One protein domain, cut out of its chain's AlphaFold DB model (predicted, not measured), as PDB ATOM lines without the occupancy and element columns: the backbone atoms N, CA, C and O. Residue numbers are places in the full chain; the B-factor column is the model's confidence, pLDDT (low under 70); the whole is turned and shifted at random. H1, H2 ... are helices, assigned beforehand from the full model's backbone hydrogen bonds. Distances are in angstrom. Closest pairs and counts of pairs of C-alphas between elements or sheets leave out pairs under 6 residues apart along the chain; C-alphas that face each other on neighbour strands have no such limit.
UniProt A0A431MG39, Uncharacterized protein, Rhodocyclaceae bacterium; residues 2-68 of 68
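AT A GLANCE: This is residues 2 to 68 of the 68 residues of an uncharacterized protein of Rhodocyclaceae bacterium (UniProt A0A431MG39). Four helices are strung out along an open, flat, U-like chain with no core: the longest helix, H3, makes the base, and arms rise from its two ends, H2 with the small helix H1 on one side and H4 on the other. The printed part has 67 residues with four named helices, H1 to H4 in order, and no named strand; the class is all helix. It is extended, with a radius of gyration of the C-alphas of 21.5 A and spans of 56 by 35 by 15 A.

IN THESE COORDINATES: H3 holds residues 29 to 47 and is 26.9 A long, from C-alpha 29 at (117.110, 124.827, 152.858). H2 holds residues 11 to 24, 19.9 A, and H1 residues 2 to 6, 6.3 A, from C-alpha 2 at (116.670, 151.631, 147.551). H4 holds residues 56 to 66, 15.5 A, and ends with C-alpha 66 at (140.787, 123.625, 180.372).

HOW THE PARTS SIT: H3 is apart from H1, H2 and H4. H1 and H2 are close but not clearly touching; their closest C-alphas, those of Ala 6 and Arg 14, are 6.5 A apart. H4 is apart from H1 and H2. In H1, H2, H3 and H4 every O i to N i+4 pair is within hydrogen-bond range.

THE WHOLE: The C-alphas farthest apart, those of Lys 8 and Gly 49, are 57.7 A apart. The printed part has no cut, and no link is long. Residues 27 to 29 and 68 have pLDDT under 70.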
ATOM      1  N   LEU A   2     117.520 152.350 146.593       90.06
ATOM      2  CA  LEU A   2     116.670 151.631 147.551       90.06
ATOM      3  C   LEU A   2     117.077 151.898 149.011       90.06
ATOM      4  O   LEU A   2     116.241 152.042 149.896       90.06
ATOM      5  N   GLU A   3     118.379 152.040 149.248       92.62
ATOM      6  CA  GLU A   3     118.978 152.314 150.553       92.62
ATOM      7  C   GLU A   3     118.527 153.675 151.089       92.62
ATOM      8  O   GLU A   3     118.217 153.818 152.268       92.62
ATOM      9  N   ALA A   4     118.430 154.670 150.203       95.94
ATOM     10  CA  ALA A   4     117.948 156.002 150.547       95.94
ATOM     11  C   ALA A   4     116.479 155.981 150.997       95.94
ATOM     12  O   ALA A   4     116.130 156.686 151.939       95.94
ATOM     13  N   GLU A   5     115.632 155.159 150.373       95.44
ATOM     14  CA  GLU A   5     114.237 154.977 150.794       95.44
ATOM     15  C   GLU A   5     114.142 154.207 152.116       95.44
ATOM     16  O   GLU A   5     113.395 154.609 153.006       95.44
ATOM     17  N   ALA A   6     114.961 153.168 152.305       94.81
ATOM     18  CA  ALA A   6     115.029 152.443 153.571       94.81
ATOM     19  C   ALA A   6     115.451 153.359 154.732       94.81
ATOM     20  O   ALA A   6     114.925 153.241 155.835       94.81
ATOM     21  N   LEU A   7     116.350 154.319 154.492       96.19
ATOM     22  CA  LEU A   7     116.773 155.292 155.503       96.19
ATOM     23  C   LEU A   7     115.695 156.329 155.867       96.19
ATOM     24  O   LEU A   7     115.825 156.959 156.916       96.19
ATOM     25  N   LYS A   8     114.626 156.480 155.069       97.25
ATOM     26  CA  LYS A   8     113.468 157.327 155.423       97.25
ATOM     27  C   LYS A   8     112.542 156.673 156.451       97.25
ATOM     28  O   LYS A   8     111.780 157.381 157.103       97.25
ATOM     29  N   LEU A   9     112.598 155.350 156.597       97.44
ATOM     30  CA  LEU A   9     111.818 154.607 157.585       97.44
ATOM     31  C   LEU A   9     112.298 154.910 159.008       97.44
ATOM     32  O   LEU A   9     113.470 155.227 159.233       97.44
ATOM     33  N   THR A  10     111.420 154.740 159.992       98.31
ATOM     34  CA  THR A  10     111.809 154.767 161.407       98.31
ATOM     35  C   THR A  10     112.762 153.614 161.741       98.31
ATOM     36  O   THR A  10     112.867 152.625 161.015       98.31
ATOM     37  N   ALA A  11     113.465 153.700 162.873       97.62
ATOM     38  CA  ALA A  11     114.382 152.636 163.292       97.62
ATOM     39  C   ALA A  11     113.690 151.263 163.430       97.62
ATOM     40  O   ALA A  11     114.272 150.253 163.039       97.62
ATOM     41  N   GLY A  12     112.449 151.233 163.930       97.75
ATOM     42  CA  GLY A  12     111.672 149.997 164.070       97.75
ATOM     43  C   GLY A  12     111.263 149.398 162.724       97.75
ATOM     44  O   GLY A  12     111.450 148.207 162.498       97.75
ATOM     45  N   GLU A  13     110.783 150.226 161.797       98.00
ATOM     46  CA  GLU A  13     110.418 149.788 160.442       98.00
ATOM     47  C   GLU A  13     111.633 149.279 159.660       98.00
ATOM     48  O   GLU A  13     111.538 148.271 158.963       98.00
ATOM     49  N   ARG A  14     112.804 149.911 159.826       97.75
ATOM     50  CA  ARG A  14     114.055 149.393 159.254       97.75
ATOM     51  C   ARG A  14     114.437 148.036 159.834       97.75
ATOM     52  O   ARG A  14     114.875 147.178 159.079       97.75
ATOM     53  N   ALA A  15     114.274 147.828 161.141       97.75
ATOM     54  CA  ALA A  15     114.558 146.538 161.769       97.75
ATOM     55  C   ALA A  15     113.607 145.437 161.270       97.75
ATOM     56  O   ALA A  15     114.050 144.319 161.012       97.75
ATOM     57  N   ALA A  16     112.323 145.758 161.085       97.50
ATOM     58  CA  ALA A  16     111.345 144.840 160.509       97.50
ATOM     59  C   ALA A  16     111.668 144.505 159.041       97.50
ATOM     60  O   ALA A  16     111.674 143.337 158.662       97.50
ATOM     61  N   LEU A  17     112.010 145.511 158.230       96.12
ATOM     62  CA  LEU A  17     112.429 145.307 156.842       96.12
ATOM     63  C   LEU A  17     113.709 144.467 156.755       96.12
ATOM     64  O   LEU A  17     113.786 143.562 155.932       96.12
ATOM     65  N   ALA A  18     114.693 144.724 157.620       95.56
ATOM     66  CA  ALA A  18     115.923 143.938 157.674       95.56
ATOM     67  C   ALA A  18     115.652 142.463 158.009       95.56
ATOM     68  O   ALA A  18     116.240 141.593 157.377       95.56
ATOM     69  N   GLN A  19     114.737 142.174 158.942       95.19
ATOM     70  CA  GLN A  19     114.322 140.797 159.237       95.19
ATOM     71  C   GLN A  19     113.672 140.116 158.031       95.19
ATOM     72  O   GLN A  19     114.028 138.986 157.719       95.19
ATOM     73  N   LEU A  20     112.762 140.800 157.329       94.44
ATOM     74  CA  LEU A  20     112.122 140.249 156.130       94.44
ATOM     75  C   LEU A  20     113.135 139.970 155.017       94.44
ATOM     76  O   LEU A  20     113.067 138.925 154.378       94.44
ATOM     77  N   LEU A  21     114.080 140.888 154.800       92.81
ATOM     78  CA  LEU A  21     115.127 140.716 153.796       92.81
ATOM     79  C   LEU A  21     116.058 139.558 154.159       92.81
ATOM     80  O   LEU A  21     116.314 138.717 153.308       92.81
ATOM     81  N   LEU A  22     116.507 139.465 155.414       89.62
ATOM     82  CA  LEU A  22     117.307 138.331 155.887       89.62
ATOM     83  C   LEU A  22     116.566 137.002 155.710       89.62
ATOM     84  O   LEU A  22     117.135 136.080 155.147       89.62
ATOM     85  N   ALA A  23     115.292 136.931 156.102       86.94
ATOM     86  CA  ALA A  23     114.478 135.731 155.915       86.94
ATOM     87  C   ALA A  23     114.274 135.381 154.431       86.94
ATOM     88  O   ALA A  23     114.166 134.215 154.080       86.94
ATOM     89  N   SER A  24     114.227 136.378 153.542       86.75
ATOM     90  CA  SER A  24     114.113 136.135 152.099       86.75
ATOM     91  C   SER A  24     115.405 135.635 151.450       86.75
ATOM     92  O   SER A  24     115.350 135.106 150.347       86.75
ATOM     93  N   LEU A  25     116.547 135.824 152.119       84.94
ATOM     94  CA  LEU A  25     117.859 135.328 151.695       84.94
ATOM     95  C   LEU A  25     118.173 133.944 152.273       84.94
ATOM     96  O   LEU A  25     119.236 133.399 151.985       84.94
ATOM     97  N   ASP A  26     117.276 133.396 153.093       73.38
ATOM     98  CA  ASP A  26     117.405 132.079 153.703       73.38
ATOM     99  C   ASP A  26     117.109 130.992 152.648       73.38
ATOM    100  O   ASP A  26     116.072 130.332 152.642       73.38
ATOM    101  N   GLU A  27     117.999 130.890 151.655       64.25
ATOM    102  CA  GLU A  27     117.964 129.900 150.569       64.25
ATOM    103  C   GLU A  27     118.606 128.561 150.986       64.25
ATOM    104  O   GLU A  27     118.480 127.561 150.277       64.25
ATOM    105  N   ASP A  28     119.223 128.501 152.172       65.50
ATOM    106  CA  ASP A  28     120.004 127.370 152.697       65.50
ATOM    107  C   ASP A  28     119.142 126.204 153.223       65.50
ATOM    108  O   ASP A  28     119.512 125.458 154.130       65.50
ATOM    109  N   THR A  29     117.991 125.977 152.591       63.88
ATOM    110  CA  THR A  29     117.110 124.827 152.858       63.88
ATOM    111  C   THR A  29     117.836 123.480 152.764       63.88
ATOM    112  O   THR A  29     117.495 122.550 153.494       63.88
ATOM    113  N   GLU A  30     118.866 123.365 151.918       71.62
ATOM    114  CA  GLU A  30     119.708 122.166 151.833       71.62
ATOM    115  C   GLU A  30     120.616 121.991 153.059       71.62
ATOM    116  O   GLU A  30     120.787 120.865 153.535       71.62
ATOM    117  N   ILE A  31     121.167 123.084 153.604       80.56
ATOM    118  CA  ILE A  31     121.956 123.045 154.840       80.56
ATOM    119  C   ILE A  31     121.036 122.688 156.004       80.56
ATOM    120  O   ILE A  31     121.342 121.756 156.741       80.56
ATOM    121  N   GLU A  32     119.880 123.339 156.123       83.19
ATOM    122  CA  GLU A  32     118.888 123.022 157.155       83.19
ATOM    123  C   GLU A  32     118.447 121.551 157.091       83.19
ATOM    124  O   GLU A  32     118.415 120.858 158.110       83.19
ATOM    125  N   ALA A  33     118.204 121.016 155.890       86.56
ATOM    126  CA  ALA A  33     117.876 119.603 155.708       86.56
ATOM    127  C   ALA A  33     119.035 118.672 156.112       86.56
ATOM    128  O   ALA A  33     118.811 117.656 156.776       86.56
ATOM    129  N   ALA A  34     120.277 119.012 155.755       90.69
ATOM    130  CA  ALA A  34     121.455 118.238 156.143       90.69
ATOM    131  C   ALA A  34     121.687 118.261 157.665       90.69
ATOM    132  O   ALA A  34     122.033 117.235 158.254       90.69
ATOM    133  N   TRP A  35     121.453 119.402 158.318       93.19
ATOM    134  CA  TRP A  35     121.544 119.545 159.772       93.19
ATOM    135  C   TRP A  35     120.433 118.790 160.499       93.19
ATOM    136  O   TRP A  35     120.703 118.157 161.524       93.19
ATOM    137  N   ALA A  36     119.209 118.797 159.965       93.56
ATOM    138  CA  ALA A  36     118.104 118.003 160.493       93.56
ATOM    139  C   ALA A  36     118.428 116.502 160.428       93.56
ATOM    140  O   ALA A  36     118.376 115.819 161.453       93.56
ATOM    141  N   ALA A  37     118.871 116.015 159.264       95.75
ATOM    142  CA  ALA A  37     119.255 114.617 159.078       95.75
ATOM    143  C   ALA A  37     120.406 114.195 160.010       95.75
ATOM    144  O   ALA A  37     120.364 113.126 160.621       95.75
ATOM    145  N   GLU A  38     121.427 115.040 160.166       96.88
ATOM    146  CA  GLU A  38     122.538 114.771 161.083       96.88
ATOM    147  C   GLU A  38     122.096 114.777 162.553       96.88
ATOM    148  O   GLU A  38     122.570 113.960 163.346       96.88
ATOM    149  N   THR A  39     121.177 115.668 162.930       97.06
ATOM    150  CA  THR A  39     120.624 115.721 164.289       97.06
ATOM    151  C   THR A  39     119.855 114.444 164.611       97.06
ATOM    152  O   THR A  39     120.120 113.826 165.643       97.06
ATOM    153  N   GLU A  40     118.969 114.001 163.716       97.94
ATOM    154  CA  GLU A  40     118.232 112.742 163.873       97.94
ATOM    155  C   GLU A  40     119.184 111.545 163.985       97.94
ATOM    156  O   GLU A  40     119.049 110.723 164.894       97.94
ATOM    157  N   ARG A  41     120.208 111.486 163.123       97.81
ATOM    158  CA  ARG A  41     121.233 110.436 163.164       97.81
ATOM    159  C   ARG A  41     121.960 110.403 164.511       97.81
ATOM    160  O   ARG A  41     122.115 109.334 165.095       97.81
ATOM    161  N   ARG A  42     122.383 111.560 165.037       96.94
ATOM    162  CA  ARG A  42     123.077 111.645 166.336       96.94
ATOM    163  C   ARG A  42     122.193 111.236 167.503       96.94
ATOM    164  O   ARG A  42     122.689 110.597 168.427       96.94
ATOM    165  N   ILE A  43     120.913 111.599 167.476       96.88
ATOM    166  CA  ILE A  43     119.954 111.167 168.497       96.88
ATOM    167  C   ILE A  43     119.845 109.641 168.479       96.88
ATOM    168  O   ILE A  43     120.032 109.014 169.520       96.88
ATOM    169  N   ALA A  44     119.656 109.037 167.303       97.88
ATOM    170  CA  ALA A  44     119.571 107.585 167.167       97.88
ATOM    171  C   ALA A  44     120.851 106.865 167.638       97.88
ATOM    172  O   ALA A  44     120.772 105.845 168.326       97.88
ATOM    173  N   ASP A  45     122.035 107.401 167.327       98.06
ATOM    174  CA  ASP A  45     123.314 106.848 167.793       98.06
ATOM    175  C   ASP A  45     123.447 106.893 169.327       98.06
ATOM    176  O   ASP A  45     124.009 105.976 169.930       98.06
ATOM    177  N   ILE A  46     122.931 107.947 169.967       96.06
ATOM    178  CA  ILE A  46     122.917 108.086 171.429       96.06
ATOM    179  C   ILE A  46     121.916 107.109 172.051       96.06
ATOM    180  O   ILE A  46     122.271 106.375 172.973       96.06
ATOM    181  N   GLU A  47     120.681 107.074 171.551       95.88
ATOM    182  CA  GLU A  47     119.603 106.235 172.092       95.88
ATOM    183  C   GLU A  47     119.889 104.738 171.933       95.88
ATOM    184  O   GLU A  47     119.583 103.945 172.823       95.88
ATOM    185  N   SER A  48     120.522 104.349 170.825       97.25
ATOM    186  CA  SER A  48     120.958 102.969 170.588       97.25
ATOM    187  C   SER A  48     122.225 102.582 171.359       97.25
ATOM    188  O   SER A  48     122.570 101.400 171.411       97.25
ATOM    189  N   GLY A  49     122.934 103.551 171.951       96.31
ATOM    190  CA  GLY A  49     124.233 103.335 172.588       96.31
ATOM    191  C   GLY A  49     125.373 103.064 171.599       96.31
ATOM    192  O   GLY A  49     126.433 102.592 172.009       96.31
ATOM    193  N   ALA A  50     125.179 103.354 170.308       96.69
ATOM    194  CA  ALA A  50     126.204 103.208 169.275       96.69
ATOM    195  C   ALA A  50     127.374 104.190 169.460       96.69
ATOM    196  O   ALA A  50     128.486 103.916 169.005       96.69
ATOM    197  N   THR A  51     127.142 105.314 170.145       95.94
ATOM    198  CA  THR A  51     128.171 106.309 170.475       95.94
ATOM    199  C   THR A  51     128.328 106.467 171.992       95.94
ATOM    200  O   THR A  51     127.328 106.599 172.699       95.94
ATOM    201  N   PRO A  52     129.567 106.498 172.527       93.50
ATOM    202  CA  PRO A  52     129.799 106.777 173.941       93.50
ATOM    203  C   PRO A  52     129.382 108.209 174.294       93.50
ATOM    204  O   PRO A  52     129.772 109.167 173.627       93.50
ATOM    205  N   VAL A  53     128.630 108.356 175.384       94.75
ATOM    206  CA  VAL A  53     128.186 109.655 175.904       94.75
ATOM    207  C   VAL A  53     128.858 109.970 177.234       94.75
ATOM    208  O   VAL A  53     129.068 109.091 178.068       94.75
ATOM    209  N   THR A  54     129.163 111.247 177.446       95.31
ATOM    210  CA  THR A  54     129.697 111.757 178.713       95.31
ATOM    211  C   THR A  54     128.579 112.476 179.465       95.31
ATOM    212  O   THR A  54     127.915 113.327 178.864       95.31
ATOM    213  N   PRO A  55     128.363 112.207 180.766       95.69
ATOM    214  CA  PRO A  55     127.437 112.991 181.573       95.69
ATOM    215  C   PRO A  55     127.754 114.486 181.485       95.69
ATOM    216  O   PRO A  55     128.906 114.905 181.611       95.69
ATOM    217  N   ILE A  56     126.727 115.316 181.292       95.44
ATOM    218  CA  ILE A  56     126.921 116.749 181.024       95.44
ATOM    219  C   ILE A  56     127.675 117.472 182.151       95.44
ATOM    220  O   ILE A  56     128.442 118.397 181.890       95.44
ATOM    221  N   ALA A  57     127.512 117.028 183.401       97.69
ATOM    222  CA  ALA A  57     128.244 117.571 184.543       97.69
ATOM    223  C   ALA A  57     129.764 117.369 184.405       97.69
ATOM    224  O   ALA A  57     130.529 118.308 184.638       97.69
ATOM    225  N   ASP A  58     130.183 116.184 183.958       98.06
ATOM    226  CA  ASP A  58     131.591 115.831 183.774       98.06
ATOM    227  C   ASP A  58     132.186 116.592 182.586       98.06
ATOM    228  O   ASP A  58     133.273 117.164 182.692       98.06
ATOM    229  N   ALA A  59     131.443 116.686 181.477       97.00
ATOM    230  CA  ALA A  59     131.851 117.459 180.306       97.00
ATOM    231  C   ALA A  59     132.069 118.946 180.651       97.00
ATOM    232  O   ALA A  59     133.101 119.529 180.316       97.00
ATOM    233  N   LEU A  60     131.139 119.560 181.391       97.69
ATOM    234  CA  LEU A  60     131.269 120.952 181.833       97.69
ATOM    235  C   LEU A  60     132.438 121.154 182.805       97.69
ATOM    236  O   LEU A  60     133.097 122.196 182.761       97.69
ATOM    237  N   ALA A  61     132.707 120.185 183.685       97.75
ATOM    238  CA  ALA A  61     133.862 120.235 184.576       97.75
ATOM    239  C   ALA A  61     135.182 120.231 183.786       97.75
ATOM    240  O   ALA A  61     136.060 121.047 184.075       97.75
ATOM    241  N   GLN A  62     135.293 119.385 182.755       97.38
ATOM    242  CA  GLN A  62     136.464 119.331 181.873       97.38
ATOM    243  C   GLN A  62     136.687 120.652 181.128       97.38
ATOM    244  O   GLN A  62     137.793 121.189 181.163       97.38
ATOM    245  N   VAL A  63     135.635 121.221 180.525       97.56
ATOM    246  CA  VAL A  63     135.725 122.515 179.822       97.56
ATOM    247  C   VAL A  63     136.225 123.612 180.760       97.56
ATOM    248  O   VAL A  63     137.147 124.347 180.421       97.56
ATOM    249  N   ARG A  64     135.673 123.708 181.976       97.44
ATOM    250  CA  ARG A  64     136.105 124.712 182.965       97.44
ATOM    251  C   ARG A  64     137.550 124.518 183.414       97.44
ATOM    252  O   ARG A  64     138.234 125.506 183.661       97.44
ATOM    253  N   ALA A  65     138.001 123.273 183.553       97.19
ATOM    254  CA  ALA A  65     139.384 122.976 183.909       97.19
ATOM    255  C   ALA A  65     140.364 123.404 182.805       97.19
ATOM    256  O   ALA A  65     141.440 123.897 183.126       97.19
ATOM    257  N   ALA A  66     139.972 123.269 181.534       96.25
ATOM    258  CA  ALA A  66     140.787 123.625 180.372       96.25
ATOM    259  C   ALA A  66     140.873 125.139 180.087       96.25
ATOM    260  O   ALA A  66     141.702 125.559 179.289       96.25
ATOM    261  N   LEU A  67     140.020 125.956 180.715       94.31
ATOM    262  CA  LEU A  67     140.006 127.420 180.567       94.31
ATOM    263  C   LEU A  67     140.886 128.156 181.602       94.31
ATOM    264  O   LEU A  67     140.827 129.384 181.672       94.31
ATOM    265  N   LYS A  68     141.654 127.430 182.424       64.31
ATOM    266  CA  LYS A  68     142.645 127.987 183.363       64.31
ATOM    267  C   LYS A  68     144.035 128.009 182.744       64.31
ATOM    268  O   LYS A  68     144.766 128.971 183.057       64.31
TER     269      LYS A  68